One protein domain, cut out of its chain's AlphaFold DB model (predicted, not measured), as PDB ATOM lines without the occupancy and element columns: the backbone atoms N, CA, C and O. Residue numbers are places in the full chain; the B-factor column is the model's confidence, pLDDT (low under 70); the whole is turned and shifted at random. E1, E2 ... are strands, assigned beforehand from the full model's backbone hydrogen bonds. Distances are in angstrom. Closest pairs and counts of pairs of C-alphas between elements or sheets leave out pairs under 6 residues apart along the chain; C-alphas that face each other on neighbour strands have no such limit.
ATOM      1  N   VAL A 151      -2.697 -72.139   5.518       92.00
ATOM      2  CA  VAL A 151      -1.288 -72.321   5.844       92.00
ATOM      3  C   VAL A 151      -1.161 -72.236   7.370       92.00
ATOM      4  O   VAL A 151      -1.469 -71.179   7.932       92.00
ATOM      5  N   PRO A 152      -0.711 -73.302   8.058       94.00
ATOM      6  CA  PRO A 152      -0.654 -73.308   9.517       94.00
ATOM      7  C   PRO A 152       0.202 -72.167  10.076       94.00
ATOM      8  O   PRO A 152       1.303 -71.909   9.584       94.00
ATOM      9  N   GLY A 153      -0.288 -71.502  11.123       92.38
ATOM     10  CA  GLY A 153       0.391 -70.384  11.785       92.38
ATOM     11  C   GLY A 153       0.163 -69.025  11.119       92.38
ATOM     12  O   GLY A 153       0.774 -68.035  11.522       92.38
ATOM     13  N   THR A 154      -0.693 -68.958  10.100       92.12
ATOM     14  CA  THR A 154      -1.039 -67.709   9.399       92.12
ATOM     15  C   THR A 154      -2.408 -67.166   9.787       92.12
ATOM     16  O   THR A 154      -2.815 -66.117   9.294       92.12
ATOM     17  N   GLU A 155      -3.108 -67.862  10.678       92.00
ATOM     18  CA  GLU A 155      -4.422 -67.497  11.171       92.00
ATOM     19  C   GLU A 155      -4.366 -66.189  11.965       92.00
ATOM     20  O   GLU A 155      -3.596 -66.015  12.914       92.00
ATOM     21  N   ILE A 156      -5.248 -65.272  11.594       89.00
ATOM     22  CA  ILE A 156      -5.530 -64.043  12.316       89.00
ATOM     23  C   ILE A 156      -6.872 -64.256  12.991       89.00
ATOM     24  O   ILE A 156      -7.903 -64.317  12.324       89.00
ATOM     25  N   ARG A 157      -6.846 -64.403  14.315       91.25
ATOM     26  CA  ARG A 157      -8.050 -64.569  15.128       91.25
ATOM     27  C   ARG A 157      -8.310 -63.350  15.989       91.25
ATOM     28  O   ARG A 157      -7.369 -62.752  16.518       91.25
ATOM     29  N   ALA A 158      -9.583 -63.021  16.153       89.69
ATOM     30  CA  ALA A 158     -10.018 -61.956  17.036       89.69
ATOM     31  C   ALA A 158      -9.652 -62.294  18.489       89.69
ATOM     32  O   ALA A 158     -10.003 -63.355  19.005       89.69
ATOM     33  N   LYS A 159      -8.917 -61.403  19.163       89.62
ATOM     34  CA  LYS A 159      -8.571 -61.564  20.590       89.62
ATOM     35  C   LYS A 159      -9.645 -60.992  21.523       89.62
ATOM     36  O   LYS A 159      -9.698 -61.375  22.693       89.62
ATOM     37  N   HIS A 160     -10.482 -60.111  20.989       90.88
ATOM     38  CA  HIS A 160     -11.574 -59.412  21.659       90.88
ATOM     39  C   HIS A 160     -12.764 -59.345  20.700       90.88
ATOM     40  O   HIS A 160     -12.598 -59.645  19.519       90.88
ATOM     41  N   ASP A 161     -13.920 -58.928  21.203       91.50
ATOM     42  CA  ASP A 161     -15.053 -58.564  20.358       91.50
ATOM     43  C   ASP A 161     -14.782 -57.190  19.728       91.50
ATOM     44  O   ASP A 161     -14.170 -56.325  20.370       91.50
ATOM     45  N   GLY A 162     -15.199 -56.964  18.483       90.88
ATOM     46  CA  GLY A 162     -14.865 -55.712  17.815       90.88
ATOM     47  C   GLY A 162     -15.274 -55.575  16.354       90.88
ATOM     48  O   GLY A 162     -16.193 -56.221  15.853       90.88
ATOM     49  N   THR A 163     -14.574 -54.666  15.683       88.94
ATOM     50  CA  THR A 163     -14.742 -54.308  14.274       88.94
ATOM     51  C   THR A 163     -13.414 -54.489  13.553       88.94
ATOM     52  O   THR A 163     -12.364 -54.096  14.055       88.94
ATOM     53  N   VAL A 164     -13.440 -55.074  12.362       85.25
ATOM     54  CA  VAL A 164     -12.266 -55.216  11.500       85.25
ATOM     55  C   VAL A 164     -12.369 -54.230  10.341       85.25
ATOM     56  O   VAL A 164     -13.399 -54.129   9.682       85.25
ATOM     57  N   TYR A 165     -11.267 -53.555  10.049       84.75
ATOM     58  CA  TYR A 165     -11.053 -52.718   8.880       84.75
ATOM     59  C   TYR A 165      -9.989 -53.358   7.996       84.75
ATOM     60  O   TYR A 165      -8.909 -53.717   8.458       84.75
ATOM     61  N   ILE A 166     -10.276 -53.511   6.710       77.38
ATOM     62  CA  ILE A 166      -9.382 -54.195   5.777       77.38
ATOM     63  C   ILE A 166      -9.052 -53.251   4.640       77.38
ATOM     64  O   ILE A 166      -9.928 -52.873   3.862       77.38
ATOM     65  N   SER A 167      -7.777 -52.917   4.499       74.75
ATOM     66  CA  SER A 167      -7.262 -52.149   3.375       74.75
ATOM     67  C   SER A 167      -6.206 -52.956   2.625       74.75
ATOM     68  O   SER A 167      -5.436 -53.734   3.189       74.75
ATOM     69  N   ARG A 168      -6.185 -52.800   1.303       67.31
ATOM     70  CA  ARG A 168      -5.109 -53.327   0.460       67.31
ATOM     71  C   ARG A 168      -4.184 -52.184   0.115       67.31
ATOM     72  O   ARG A 168      -4.665 -51.121  -0.272       67.31
ATOM     73  N   SER A 169      -2.882 -52.425   0.210       62.94
ATOM     74  CA  SER A 169      -1.941 -51.543  -0.457       62.94
ATOM     75  C   SER A 169      -2.027 -51.779  -1.960       62.94
ATOM     76  O   SER A 169      -2.363 -52.850  -2.473       62.94
ATOM     77  N   ASP A 170      -1.597 -50.759  -2.658       56.19
ATOM     78  CA  ASP A 170      -1.277 -50.685  -4.068       56.19
ATOM     79  C   ASP A 170      -0.034 -51.521  -4.450       56.19
ATOM     80  O   ASP A 170       0.405 -51.486  -5.596       56.19
ATOM     81  N   THR A 171       0.513 -52.327  -3.528       52.53
ATOM     82  CA  THR A 171       1.631 -53.259  -3.773       52.53
ATOM     83  C   THR A 171       1.214 -54.742  -3.858       52.53
ATOM     84  O   THR A 171       2.056 -55.629  -3.989       52.53
ATOM     85  N   TYR A 172      -0.098 -55.012  -3.900       63.81
ATOM     86  CA  TYR A 172      -0.807 -56.225  -4.383       63.81
ATOM     87  C   TYR A 172      -0.525 -57.598  -3.762       63.81
ATOM     88  O   TYR A 172      -1.302 -58.527  -3.986       63.81
ATOM     89  N   ARG A 173       0.539 -57.767  -2.978       69.56
ATOM     90  CA  ARG A 173       0.744 -58.944  -2.118       69.56
ATOM     91  C   ARG A 173       0.907 -58.546  -0.674       69.56
ATOM     92  O   ARG A 173       1.787 -59.037   0.021       69.56
ATOM     93  N   TRP A 174       0.072 -57.604  -0.279       73.62
ATOM     94  CA  TRP A 174       0.046 -57.071   1.056       73.62
ATOM     95  C   TRP A 174      -1.395 -56.725   1.416       73.62
ATOM     96  O   TRP A 174      -2.153 -56.191   0.597       73.62
ATOM     97  N   LEU A 175      -1.784 -57.080   2.631       75.81
ATOM     98  CA  LEU A 175      -3.071 -56.744   3.213       75.81
ATOM     99  C   LEU A 175      -2.814 -56.114   4.576       75.81
ATOM    100  O   LEU A 175      -2.088 -56.691   5.384       75.81
ATOM    101  N   SER A 176      -3.421 -54.957   4.821       81.31
ATOM    102  CA  SER A 176      -3.490 -54.363   6.149       81.31
ATOM    103  C   SER A 176      -4.850 -54.680   6.738       81.31
ATOM    104  O   SER A 176      -5.890 -54.328   6.183       81.31
ATOM    105  N   ILE A 177      -4.822 -55.357   7.875       82.69
ATOM    106  CA  ILE A 177      -5.991 -55.673   8.678       82.69
ATOM    107  C   ILE A 177      -5.844 -54.883   9.964       82.69
ATOM    108  O   ILE A 177      -4.881 -55.061  10.704       82.69
ATOM    109  N   GLU A 178      -6.790 -54.006  10.228       86.81
ATOM    110  CA  GLU A 178      -6.840 -53.218  11.441       86.81
ATOM    111  C   GLU A 178      -8.047 -53.638  12.270       86.81
ATOM    112  O   GLU A 178      -9.168 -53.672  11.781       86.81
ATOM    113  N   PHE A 179      -7.813 -54.012  13.519       85.50
ATOM    114  CA  PHE A 179      -8.837 -54.489  14.430       85.50
ATOM    115  C   PHE A 179      -9.096 -53.449  15.514       85.50
ATOM    116  O   PHE A 179      -8.196 -53.139  16.293       85.50
ATOM    117  N   GLU A 180     -10.318 -52.933  15.555       88.75
ATOM    118  CA  GLU A 180     -10.832 -52.038  16.586       88.75
ATOM    119  C   GLU A 180     -11.617 -52.836  17.626       88.75
ATOM    120  O   GLU A 180     -12.538 -53.575  17.289       88.75
ATOM    121  N   PHE A 181     -11.298 -52.652  18.901       87.12
ATOM    122  CA  PHE A 181     -12.020 -53.278  20.009       87.12
ATOM    123  C   PHE A 181     -12.066 -52.361  21.227       87.12
ATOM    124  O   PHE A 181     -11.270 -51.429  21.348       87.12
ATOM    125  N   SER A 182     -12.996 -52.632  22.146       85.12
ATOM    126  CA  SER A 182     -13.085 -51.911  23.416       85.12
ATOM    127  C   SER A 182     -12.611 -52.779  24.577       85.12
ATOM    128  O   SER A 182     -13.084 -53.898  24.763       85.12
ATOM    129  N   GLU A 183     -11.703 -52.252  25.392       86.12
ATOM    130  CA  GLU A 183     -11.263 -52.876  26.635       86.12
ATOM    131  C   GLU A 183     -11.273 -51.826  27.751       86.12
ATOM    132  O   GLU A 183     -10.733 -50.730  27.608       86.12
ATOM    133  N   GLN A 184     -11.953 -52.124  28.865       87.38
ATOM    134  CA  GLN A 184     -12.076 -51.213  30.018       87.38
ATOM    135  C   GLN A 184     -12.609 -49.808  29.659       87.38
ATOM    136  O   GLN A 184     -12.210 -48.805  30.253       87.38
ATOM    137  N   GLY A 185     -13.515 -49.725  28.678       85.69
ATOM    138  CA  GLY A 185     -14.104 -48.463  28.220       85.69
ATOM    139  C   GLY A 185     -13.175 -47.608  27.351       85.69
ATOM    140  O   GLY A 185     -13.491 -46.448  27.094       85.69
ATOM    141  N   LYS A 186     -12.040 -48.155  26.898       83.75
ATOM    142  CA  LYS A 186     -11.136 -47.520  25.935       83.75
ATOM    143  C   LYS A 186     -11.159 -48.277  24.615       83.75
ATOM    144  O   LYS A 186     -11.217 -49.501  24.609       83.75
ATOM    145  N   THR A 187     -11.122 -47.545  23.506       87.00
ATOM    146  CA  THR A 187     -10.995 -48.123  22.164       87.00
ATOM    147  C   THR A 187      -9.523 -48.342  21.836       87.00
ATOM    148  O   THR A 187      -8.696 -47.453  22.039       87.00
ATOM    149  N   HIS A 188      -9.206 -49.519  21.315       80.50
ATOM    150  CA  HIS A 188      -7.871 -49.941  20.925       80.50
ATOM    151  C   HIS A 188      -7.863 -50.367  19.463       80.50
ATOM    152  O   HIS A 188      -8.825 -50.974  18.997       80.50
ATOM    153  N   TYR A 189      -6.755 -50.097  18.774       84.44
ATOM    154  CA  TYR A 189      -6.526 -50.529  17.399       84.44
ATOM    155  C   TYR A 189      -5.284 -51.422  17.333       84.44
ATOM    156  O   TYR A 189      -4.240 -51.099  17.910       84.44
ATOM    157  N   ILE A 190      -5.399 -52.549  16.630       81.81
ATOM    158  CA  ILE A 190      -4.275 -53.416  16.258       81.81
ATOM    159  C   ILE A 190      -4.221 -53.473  14.745       81.81
ATOM    160  O   ILE A 190      -5.107 -54.050  14.123       81.81
ATOM    161  N   ARG A 191      -3.167 -52.922  14.146       84.44
ATOM    162  CA  ARG A 191      -2.893 -53.104  12.721       84.44
ATOM    163  C   ARG A 191      -1.915 -54.247  12.522       84.44
ATOM    164  O   ARG A 191      -0.857 -54.276  13.148       84.44
ATOM    165  N   ARG A 192      -2.268 -55.142  11.609       82.44
ATOM    166  CA  ARG A 192      -1.451 -56.255  11.151       82.44
ATOM    167  C   ARG A 192      -1.297 -56.189   9.645       82.44
ATOM    168  O   ARG A 192      -2.266 -56.043   8.905       82.44
ATOM    169  N   GLU A 193      -0.057 -56.311   9.212       82.88
ATOM    170  CA  GLU A 193       0.321 -56.284   7.811       82.88
ATOM    171  C   GLU A 193       0.836 -57.649   7.391       82.88
ATOM    172  O   GLU A 193       1.700 -58.230   8.048       82.88
ATOM    173  N   GLU A 194       0.296 -58.168   6.296       80.62
ATOM    174  CA  GLU A 194       0.590 -59.521   5.849       80.62
ATOM    175  C   GLU A 194       0.936 -59.557   4.376       80.62
ATOM    176  O   GLU A 194       0.153 -59.109   3.539       80.62
ATOM    177  N   ALA A 195       2.074 -60.177   4.075       81.81
ATOM    178  CA  ALA A 195       2.495 -60.507   2.727       81.81
ATOM    179  C   ALA A 195       2.454 -62.019   2.483       81.81
ATOM    180  O   ALA A 195       2.447 -62.823   3.417       81.81
ATOM    181  N   TRP A 196       2.421 -62.428   1.216       80.69
ATOM    182  CA  TRP A 196       2.294 -63.844   0.864       80.69
ATOM    183  C   TRP A 196       3.102 -64.252  -0.373       80.69
ATOM    184  O   TRP A 196       3.420 -63.452  -1.263       80.69
ATOM    185  N   LEU A 197       3.429 -65.544  -0.421       84.38
ATOM    186  CA  LEU A 197       4.162 -66.169  -1.522       84.38
ATOM    187  C   LEU A 197       3.310 -66.234  -2.803       84.38
ATOM    188  O   LEU A 197       2.085 -66.138  -2.719       84.38
ATOM    189  N   PRO A 198       3.916 -66.350  -4.000       79.81
ATOM    190  CA  PRO A 198       3.175 -66.380  -5.264       79.81
ATOM    191  C   PRO A 198       2.003 -67.372  -5.287       79.81
ATOM    192  O   PRO A 198       0.934 -67.004  -5.772       79.81
ATOM    193  N   GLU A 199       2.192 -68.554  -4.705       82.81
ATOM    194  CA  GLU A 199       1.258 -69.683  -4.612       82.81
ATOM    195  C   GLU A 199       0.242 -69.587  -3.458       82.81
ATOM    196  O   GLU A 199      -0.717 -70.352  -3.404       82.81
ATOM    197  N   GLN A 200       0.438 -68.651  -2.529       85.81
ATOM    198  CA  GLN A 200      -0.456 -68.422  -1.394       85.81
ATOM    199  C   GLN A 200      -1.388 -67.252  -1.680       85.81
ATOM    200  O   GLN A 200      -1.043 -66.367  -2.455       85.81
ATOM    201  N   ARG A 201      -2.522 -67.143  -0.993       81.31
ATOM    202  CA  ARG A 201      -3.303 -65.899  -0.974       81.31
ATOM    203  C   ARG A 201      -3.865 -65.624   0.401       81.31
ATOM    204  O   ARG A 201      -4.253 -66.547   1.104       81.31
ATOM    205  N   MET A 202      -3.909 -64.351   0.778       84.12
ATOM    206  CA  MET A 202      -4.624 -63.941   1.979       84.12
ATOM    207  C   MET A 202      -6.126 -63.917   1.692       84.12
ATOM    208  O   MET A 202      -6.563 -63.246   0.754       84.12
ATOM    209  N   VAL A 203      -6.890 -64.638   2.506       82.06
ATOM    210  CA  VAL A 203      -8.352 -64.692   2.468       82.06
ATOM    211  C   VAL A 203      -8.887 -64.139   3.778       82.06
ATOM    212  O   VAL A 203      -8.388 -64.470   4.852       82.06
ATOM    213  N   ILE A 204      -9.888 -63.274   3.671       82.00
ATOM    214  CA  ILE A 204     -10.685 -62.800   4.803       82.00
ATOM    215  C   ILE A 204     -11.790 -63.824   5.015       82.00
ATOM    216  O   ILE A 204     -12.466 -64.118   4.043       82.00
ATOM    217  N   PHE A 205     -11.926 -64.349   6.233       81.62
ATOM    218  CA  PHE A 205     -12.947 -65.320   6.660       81.62
ATOM    219  C   PHE A 205     -14.001 -64.706   7.592       81.62
ATOM    220  O   PHE A 205     -14.999 -65.356   7.903       81.62
ATOM    221  N   ALA A 206     -13.761 -63.476   8.058       75.38
ATOM    222  CA  ALA A 206     -14.686 -62.736   8.902       75.38
ATOM    223  C   ALA A 206     -16.073 -62.667   8.246       75.38
ATOM    224  O   ALA A 206     -16.205 -62.216   7.106       75.38
ATOM    225  N   ARG A 207     -17.094 -63.130   8.974       69.38
ATOM    226  CA  ARG A 207     -18.486 -63.104   8.524       69.38
ATOM    227  C   ARG A 207     -19.052 -61.707   8.732       69.38
ATOM    228  O   ARG A 207     -18.881 -61.127   9.798       69.38
ATOM    229  N   ASP A 208     -19.723 -61.182   7.716       58.59
ATOM    230  CA  ASP A 208     -20.522 -59.971   7.859       58.59
ATOM    231  C   ASP A 208     -21.826 -60.324   8.588       58.59
ATOM    232  O   ASP A 208     -22.594 -61.161   8.111       58.59
ATOM    233  N   ALA A 209     -22.056 -59.716   9.754       49.69
ATOM    234  CA  ALA A 209     -23.299 -59.863  10.512       49.69
ATOM    235  C   ALA A 209     -24.472 -59.057   9.911       49.69
ATOM    236  O   ALA A 209     -25.579 -59.123  10.443       49.69
ATOM    237  N   GLY A 210     -24.253 -58.336   8.801       42.69
ATOM    238  CA  GLY A 210     -25.299 -57.665   8.022       42.69
ATOM    239  C   GLY A 210     -25.098 -56.164   7.798       42.69
ATOM    240  O   GLY A 210     -25.994 -55.540   7.243       42.69
ATOM    241  N   ASP A 211     -23.947 -55.596   8.174       40.28
ATOM    242  CA  ASP A 211     -23.696 -54.143   8.190       40.28
ATOM    243  C   ASP A 211     -22.322 -53.772   7.580       40.28
ATOM    244  O   ASP A 211     -21.635 -52.861   8.061       40.28
ATOM    245  N   SER A 212     -21.857 -54.457   6.525       42.59
ATOM    246  CA  SER A 212     -20.637 -54.009   5.836       42.59
ATOM    247  C   SER A 212     -20.862 -52.710   5.049       42.59
ATOM    248  O   SER A 212     -21.297 -52.676   3.898       42.59
ATOM    249  N   GLU A 213     -20.483 -51.585   5.651       39.94
ATOM    250  CA  GLU A 213     -20.302 -50.331   4.923       39.94
ATOM    251  C   GLU A 213     -18.938 -50.319   4.220       39.94
ATOM    252  O   GLU A 213     -17.876 -50.438   4.840       39.94
ATOM    253  N   THR A 214     -18.939 -50.123   2.899       41.38
ATOM    254  CA  THR A 214     -17.710 -49.772   2.174       41.38
ATOM    255  C   THR A 214     -17.550 -48.254   2.171       41.38
ATOM    256  O   THR A 214     -18.284 -47.555   1.474       41.38
ATOM    257  N   VAL A 215     -16.576 -47.733   2.921       31.09
ATOM    258  CA  VAL A 215     -16.299 -46.289   3.015       31.09
ATOM    259  C   VAL A 215     -15.186 -45.905   2.025       31.09
ATOM    260  O   VAL A 215     -14.095 -46.479   2.050       31.09
ATOM    261  N   TYR A 216     -15.446 -44.934   1.138       30.00
ATOM    262  CA  TYR A 216     -14.522 -44.493   0.077       30.00
ATOM    263  C   TYR A 216     -14.077 -43.032   0.267       30.00
ATOM    264  O   TYR A 216     -14.940 -42.162   0.304       30.00
ATOM    265  N   TYR A 217     -12.761 -42.754   0.269       27.88
ATOM    266  CA  TYR A 217     -12.172 -41.409   0.084       27.88
ATOM    267  C   TYR A 217     -10.808 -41.472  -0.654       27.88
ATOM    268  O   TYR A 217     -10.261 -42.561  -0.834       27.88
ATOM    269  N   GLU A 218     -10.321 -40.319  -1.146       27.61
ATOM    270  CA  GLU A 218      -9.182 -40.135  -2.077       27.61
ATOM    271  C   GLU A 218      -7.776 -40.482  -1.528       27.61
ATOM    272  O   GLU A 218      -7.534 -40.502  -0.326       27.61
ATOM    273  N   GLN A 219      -6.856 -40.751  -2.468       28.02
ATOM    274  CA  GLN A 219      -5.512 -41.337  -2.312       28.02
ATOM    275  C   GLN A 219      -4.520 -40.544  -1.435       28.02
ATOM    276  O   GLN A 219      -4.481 -39.316  -1.472       28.02
ATOM    277  N   ILE A 220      -3.611 -41.266  -0.759       28.62
ATOM    278  CA  ILE A 220      -2.442 -40.726  -0.032       28.62
ATOM    279  C   ILE A 220      -1.167 -41.509  -0.433       28.62
ATOM    280  O   ILE A 220      -1.276 -42.696  -0.740       28.62
ATOM    281  N   PRO A 221       0.036 -40.887  -0.458       30.88
ATOM    282  CA  PRO A 221       1.261 -41.498  -0.988       30.88
ATOM    283  C   PRO A 221       1.882 -42.597  -0.106       30.88
ATOM    284  O   PRO A 221       1.732 -42.609   1.114       30.88
ATOM    285  N   GLN A 222       2.649 -43.472  -0.766       41.78
ATOM    286  CA  GLN A 222       3.229 -44.726  -0.265       41.78
ATOM    287  C   GLN A 222       4.428 -44.590   0.704       41.78
ATOM    288  O   GLN A 222       5.233 -43.666   0.561       41.78
ATOM    289  N   PRO A 223       4.661 -45.590   1.580       32.16
ATOM    290  CA  PRO A 223       5.979 -45.947   2.116       32.16
ATOM    291  C   PRO A 223       6.715 -46.987   1.235       32.16
ATOM    292  O   PRO A 223       6.086 -47.773   0.528       32.16
ATOM    293  N   SER A 224       8.053 -47.012   1.286       34.91
ATOM    294  CA  SER A 224       8.899 -47.880   0.447       34.91
ATOM    295  C   SER A 224       8.946 -49.349   0.905       34.91
ATOM    296  O   SER A 224       8.921 -49.664   2.091       34.91
ATOM    297  N   LEU A 225       9.056 -50.254  -0.073       38.66
ATOM    298  CA  LEU A 225       8.949 -51.718   0.044       38.66
ATOM    299  C   LEU A 225      10.248 -52.465   0.428       38.66
ATOM    300  O   LEU A 225      10.330 -53.678   0.247       38.66
ATOM    301  N   ASP A 226      11.271 -51.795   0.954       37.84
ATOM    302  CA  ASP A 226      12.625 -52.379   1.036       37.84
ATOM    303  C   ASP A 226      12.921 -53.270   2.260       37.84
ATOM    304  O   ASP A 226      14.041 -53.760   2.398       37.84
ATOM    305  N   THR A 227      11.981 -53.517   3.175       39.34
ATOM    306  CA  THR A 227      12.371 -53.991   4.522       39.34
ATOM    307  C   THR A 227      12.080 -55.447   4.869       39.34
ATOM    308  O   THR A 227      12.483 -55.872   5.949       39.34
ATOM    309  N   GLY A 228      11.459 -56.253   4.000       38.84
ATOM    310  CA  GLY A 228      11.285 -57.691   4.280       38.84
ATOM    311  C   GLY A 228      10.621 -57.986   5.636       38.84
ATOM    312  O   GLY A 228      10.943 -58.989   6.274       38.84
ATOM    313  N   ILE A 229       9.739 -57.093   6.104       40.94
ATOM    314  CA  ILE A 229       9.118 -57.200   7.424       40.94
ATOM    315  C   ILE A 229       8.151 -58.382   7.424       40.94
ATOM    316  O   ILE A 229       7.146 -58.414   6.716       40.94
ATOM    317  N   ILE A 230       8.494 -59.358   8.254       48.75
ATOM    318  CA  ILE A 230       7.635 -60.449   8.690       48.75
ATOM    319  C   ILE A 230       6.727 -59.846   9.769       48.75
ATOM    320  O   ILE A 230       7.244 -59.435  10.801       48.75
ATOM    321  N   ALA A 231       5.427 -59.734   9.473       50.66
ATOM    322  CA  ALA A 231       4.305 -59.358  10.347       50.66
ATOM    323  C   ALA A 231       4.657 -58.640  11.673       50.66
ATOM    324  O   ALA A 231       5.122 -59.269  12.623       50.66
ATOM    325  N   SER A 232       4.345 -57.344  11.790       54.16
ATOM    326  CA  SER A 232       4.380 -56.628  13.076       54.16
ATOM    327  C   SER A 232       2.995 -56.136  13.480       54.16
ATOM    328  O   SER A 232       2.331 -55.466  12.689       54.16
ATOM    329  N   ASP A 233       2.601 -56.420  14.721       63.44
ATOM    330  CA  ASP A 233       1.424 -55.820  15.349       63.44
ATOM    331  C   ASP A 233       1.771 -54.377  15.755       63.44
ATOM    332  O   ASP A 233       2.695 -54.143  16.539       63.44
ATOM    333  N   ILE A 234       1.036 -53.402  15.219       68.50
ATOM    334  CA  ILE A 234       1.174 -51.987  15.582       68.50
ATOM    335  C   ILE A 234      -0.042 -51.592  16.418       68.50
ATOM    336  O   ILE A 234      -1.175 -51.637  15.937       68.50
ATOM    337  N   HIS A 235       0.201 -51.200  17.668       68.75
ATOM    338  CA  HIS A 235      -0.829 -50.689  18.570       68.75
ATOM    339  C   HIS A 235      -0.956 -49.168  18.454       68.75
ATOM    340  O   HIS A 235       0.046 -48.451  18.513       68.75
ATOM    341  N   SER A 236      -2.187 -48.667  18.356       68.69
ATOM    342  CA  SER A 236      -2.479 -47.231  18.352       68.69
ATOM    343  C   SER A 236      -3.776 -46.899  19.096       68.69
ATOM    344  O   SER A 236      -4.671 -47.729  19.251       68.69
ATOM    345  N   GLU A 237      -3.881 -45.647  19.555       63.44
ATOM    346  CA  GLU A 237      -5.105 -45.079  20.152       63.44
ATOM    347  C   GLU A 237      -6.040 -44.445  19.104       63.44
ATOM    348  O   GLU A 237      -7.099 -43.914  19.434       63.44
ATOM    349  N   LYS A 238      -5.635 -44.448  17.829       65.19
ATOM    350  CA  LYS A 238      -6.382 -43.886  16.697       65.19
ATOM    351  C   LYS A 238      -6.272 -44.810  15.487       65.19
ATOM    352  O   LYS A 238      -5.244 -45.490  15.388       65.19
ATOM    353  N   PRO A 239      -7.239 -44.765  14.553       59.44
ATOM    354  CA  PRO A 239      -7.152 -45.543  13.332       59.44
ATOM    355  C   PRO A 239      -5.851 -45.261  12.571       59.44
ATOM    356  O   PRO A 239      -5.491 -44.095  12.378       59.44
ATOM    357  N   LEU A 240      -5.129 -46.307  12.168       60.75
ATOM    358  CA  LEU A 240      -3.882 -46.188  11.395       60.75
ATOM    359  C   LEU A 240      -4.145 -46.179   9.891       60.75
ATOM    360  O   LEU A 240      -3.379 -45.591   9.125       60.75
ATOM    361  N   SER A 241      -5.188 -46.875   9.458       56.53
ATOM    362  CA  SER A 241      -5.642 -46.891   8.079       56.53
ATOM    363  C   SER A 241      -6.432 -45.624   7.779       56.53
ATOM    364  O   SER A 241      -7.369 -45.245   8.482       56.53
ATOM    365  N   GLN A 242      -6.039 -44.955   6.698       57.50
ATOM    366  CA  GLN A 242      -6.926 -44.017   6.031       57.50
ATOM    367  C   GLN A 242      -7.681 -44.781   4.929       57.50
ATOM    368  O   GLN A 242      -7.117 -45.719   4.359       57.50
ATOM    369  N   PRO A 243      -8.959 -44.452   4.675       55.06
ATOM    370  CA  PRO A 243      -9.778 -45.079   3.638       55.06
ATOM    371  C   PRO A 243      -9.079 -45.146   2.263       55.06
ATOM    372  O   PRO A 243      -8.201 -44.328   1.988       55.06
ATOM    373  N   PRO A 244      -9.497 -46.062   1.365       57.22
ATOM    374  CA  PRO A 244     -10.641 -46.968   1.490       57.22
ATOM    375  C   PRO A 244     -10.327 -48.252   2.276       57.22
ATOM    376  O   PRO A 244      -9.286 -48.880   2.080       57.22
ATOM    377  N   TYR A 245     -11.284 -48.692   3.092       68.31
ATOM    378  CA  TYR A 245     -11.256 -49.990   3.768       68.31
ATOM    379  C   TYR A 245     -12.625 -50.684   3.695       68.31
ATOM    380  O   TYR A 245     -13.661 -50.035   3.553       68.31
ATOM    381  N   LEU A 246     -12.626 -52.013   3.785       73.00
ATOM    382  CA  LEU A 246     -13.816 -52.807   4.088       73.00
ATOM    383  C   LEU A 246     -13.986 -52.846   5.609       73.00
ATOM    384  O   LEU A 246     -13.046 -53.240   6.295       73.00
ATOM    385  N   LYS A 247     -15.152 -52.442   6.117       81.31
ATOM    386  CA  LYS A 247     -15.504 -52.531   7.538       81.31
ATOM    387  C   LYS A 247     -16.370 -53.767   7.772       81.31
ATOM    388  O   LYS A 247     -17.351 -53.962   7.063       81.31
ATOM    389  N   ILE A 248     -16.011 -54.573   8.763       80.94
ATOM    390  CA  ILE A 248     -16.776 -55.740   9.206       80.94
ATOM    391  C   ILE A 248     -17.016 -55.583  10.703       80.94
ATOM    392  O   ILE A 248     -16.064 -55.539  11.482       80.94
ATOM    393  N   THR A 249     -18.274 -55.441  11.101       85.00
ATOM    394  CA  THR A 249     -18.698 -55.304  12.501       85.00
ATOM    395  C   THR A 249     -19.123 -56.659  13.072       85.00
ATOM    396  O   THR A 249     -19.259 -57.636  12.340       85.00
ATOM    397  N   GLY A 250     -19.321 -56.725  14.393       85.38
ATOM    398  CA  GLY A 250     -19.863 -57.922  15.047       85.38
ATOM    399  C   GLY A 250     -18.892 -59.102  15.109       85.38
ATOM    400  O   GLY A 250     -19.333 -60.241  15.171       85.38
ATOM    401  N   ILE A 251     -17.584 -58.839  15.081       87.19
ATOM    402  CA  ILE A 251     -16.565 -59.880  15.220       87.19
ATOM    403  C   ILE A 251     -16.488 -60.299  16.681       87.19
ATOM    404  O   ILE A 251     -16.274 -59.445  17.544       87.19
ATOM    405  N   GLU A 252     -16.616 -61.595  16.952       91.19
ATOM    406  CA  GLU A 252     -16.533 -62.155  18.297       91.19
ATOM    407  C   GLU A 252     -15.124 -62.673  18.596       91.19
ATOM    408  O   GLU A 252     -14.376 -63.136  17.728       91.19
ATOM    409  N   LYS A 253     -14.738 -62.633  19.872       92.06
ATOM    410  CA  LYS A 253     -13.480 -63.212  20.335       92.06
ATOM    411  C   LYS A 253     -13.368 -64.686  19.926       92.06
ATOM    412  O   LYS A 253     -14.133 -65.538  20.365       92.06
ATOM    413  N   GLY A 254     -12.293 -65.009  19.210       89.50
ATOM    414  CA  GLY A 254     -11.981 -66.353  18.718       89.50
ATOM    415  C   GLY A 254     -12.258 -66.545  17.227       89.50
ATOM    416  O   GLY A 254     -11.674 -67.463  16.630       89.50
ATOM    417  N   ASP A 255     -13.047 -65.656  16.619       89.25
ATOM    418  CA  ASP A 255     -13.370 -65.701  15.197       89.25
ATOM    419  C   ASP A 255     -12.117 -65.674  14.332       89.25
ATOM    420  O   ASP A 255     -11.142 -64.970  14.614       89.25
ATOM    421  N   LEU A 256     -12.139 -66.464  13.256       88.94
ATOM    422  CA  LEU A 256     -11.118 -66.412  12.222       88.94
ATOM    423  C   LEU A 256     -11.393 -65.202  11.325       88.94
ATOM    424  O   LEU A 256     -12.324 -65.215  10.527       88.94
ATOM    425  N   ILE A 257     -10.560 -64.170  11.439       86.06
ATOM    426  CA  ILE A 257     -10.685 -62.944  10.648       86.06
ATOM    427  C   ILE A 257     -10.101 -63.158   9.254       86.06
ATOM    428  O   ILE A 257     -10.729 -62.831   8.250       86.06
ATOM    429  N   ALA A 258      -8.880 -63.686   9.190       87.31
ATOM    430  CA  ALA A 258      -8.150 -63.884   7.947       87.31
ATOM    431  C   ALA A 258      -7.110 -64.997   8.091       87.31
ATOM    432  O   ALA A 258      -6.659 -65.290   9.198       87.31
ATOM    433  N   ALA A 259      -6.698 -65.593   6.979       89.12
ATOM    434  CA  ALA A 259      -5.542 -66.481   6.935       89.12
ATOM    435  C   ALA A 259      -4.964 -66.554   5.522       89.12
ATOM    436  O   ALA A 259      -5.659 -66.306   4.530       89.12
ATOM    437  N   ARG A 260      -3.689 -66.943   5.418       88.81
ATOM    438  CA  ARG A 260      -3.135 -67.334   4.123       88.81
ATOM    439  C   ARG A 260      -3.650 -68.726   3.791       88.81
ATOM    440  O   ARG A 260      -3.538 -69.629   4.610       88.81
ATOM    441  N   ILE A 261      -4.161 -68.904   2.583       87.62
ATOM    442  CA  ILE A 261      -4.460 -70.216   2.019       87.62
ATOM    443  C   ILE A 261      -3.424 -70.570   0.959       87.62
ATOM    444  O   ILE A 261      -2.900 -69.692   0.270       87.62
ATOM    445  N   ALA A 262      -3.147 -71.859   0.821       89.88
ATOM    446  CA  ALA A 262      -2.415 -72.431  -0.299       89.88
ATOM    447  C   ALA A 262      -3.337 -73.473  -0.943       89.88
ATOM    448  O   ALA A 262      -3.397 -74.595  -0.435       89.88
TER     449      ALA A 262
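AT A GLANCE: This is residues 151 to 262 of the 556 residues of an uncharacterized protein of Alteromonadaceae bacterium Bs31 (UniProt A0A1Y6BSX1). The domain is a small, uneven sandwich: a twisted sheet of five strands has the short pair E4 and E7 facing part of one of its faces, with the strands of the two sheets at 20 degrees to each other. On the other face, residues 237 to 244 cross from edge strand E5 to edge strand E6, and beyond them the long stretch of residues 205 to 232 swings out in a wide loop. The printed part has 112 residues, with no named helix and seven named strands, E1 to E7 along the chain; the class is all strand, though the strands hold 48 residues, under half. The larger sheet has the order E5, E3, E2, E1, E6, and both sheets are antiparallel. The whole is compact, with a radius of gyration of the C-alphas of 13.9 A and spans of 38 by 34 by 25 A.

HOW THE PARTS SIT: E1, residues 162 to 168, E2, residues 174 to 183, and E3, residues 186 to 195, form a meander, each strand the antiparallel neighbour of the one before. E1 and E2 are a hairpin, with N 165 and O 178 2.7 A apart, within hydrogen-bond range. E2 and E3 are a hairpin too, with N 188 and O 181 at 2.8 A. E4, residues 201 to 204, is the antiparallel neighbour of E7, residues 256 to 261, with N 203 and O 259 at 2.9 A. Residues 156 to 157 also pair antiparallel with residues 256 to 258 of E7. E5, residues 233 to 236, is antiparallel to E3, with N 234 and O 191 at 2.9 A. E6, residues 245 to 251, is antiparallel to E1, with N 248 and O 164 at 2.8 A. Between the two sheets, the closest C-alphas of E2 and E4 are those of Leu 175 and Met 202, 7.5 A apart.

IN THESE COORDINATES: E1 is 20.1 A long and begins at C-alpha 162 (-14.865, -55.712, 17.815). E2 measures 28.3 A and E3 29.9 A, while E6 measures 16.0 A and E7 12.8 A. E4 and E5 are 9.9 A each. E7 ends at C-alpha 261 (-4.460, -70.216, 2.019).

THE WHOLE: The C-alphas farthest apart, those of Gly 185 and Glu 199, are 42.0 A apart. The printed part has no cut. The link from E4 to E5 is long, with 28 residues. The mean pLDDT of the printed part is 70.9, and residues 168 to 173 and 207 to 245 are under 70.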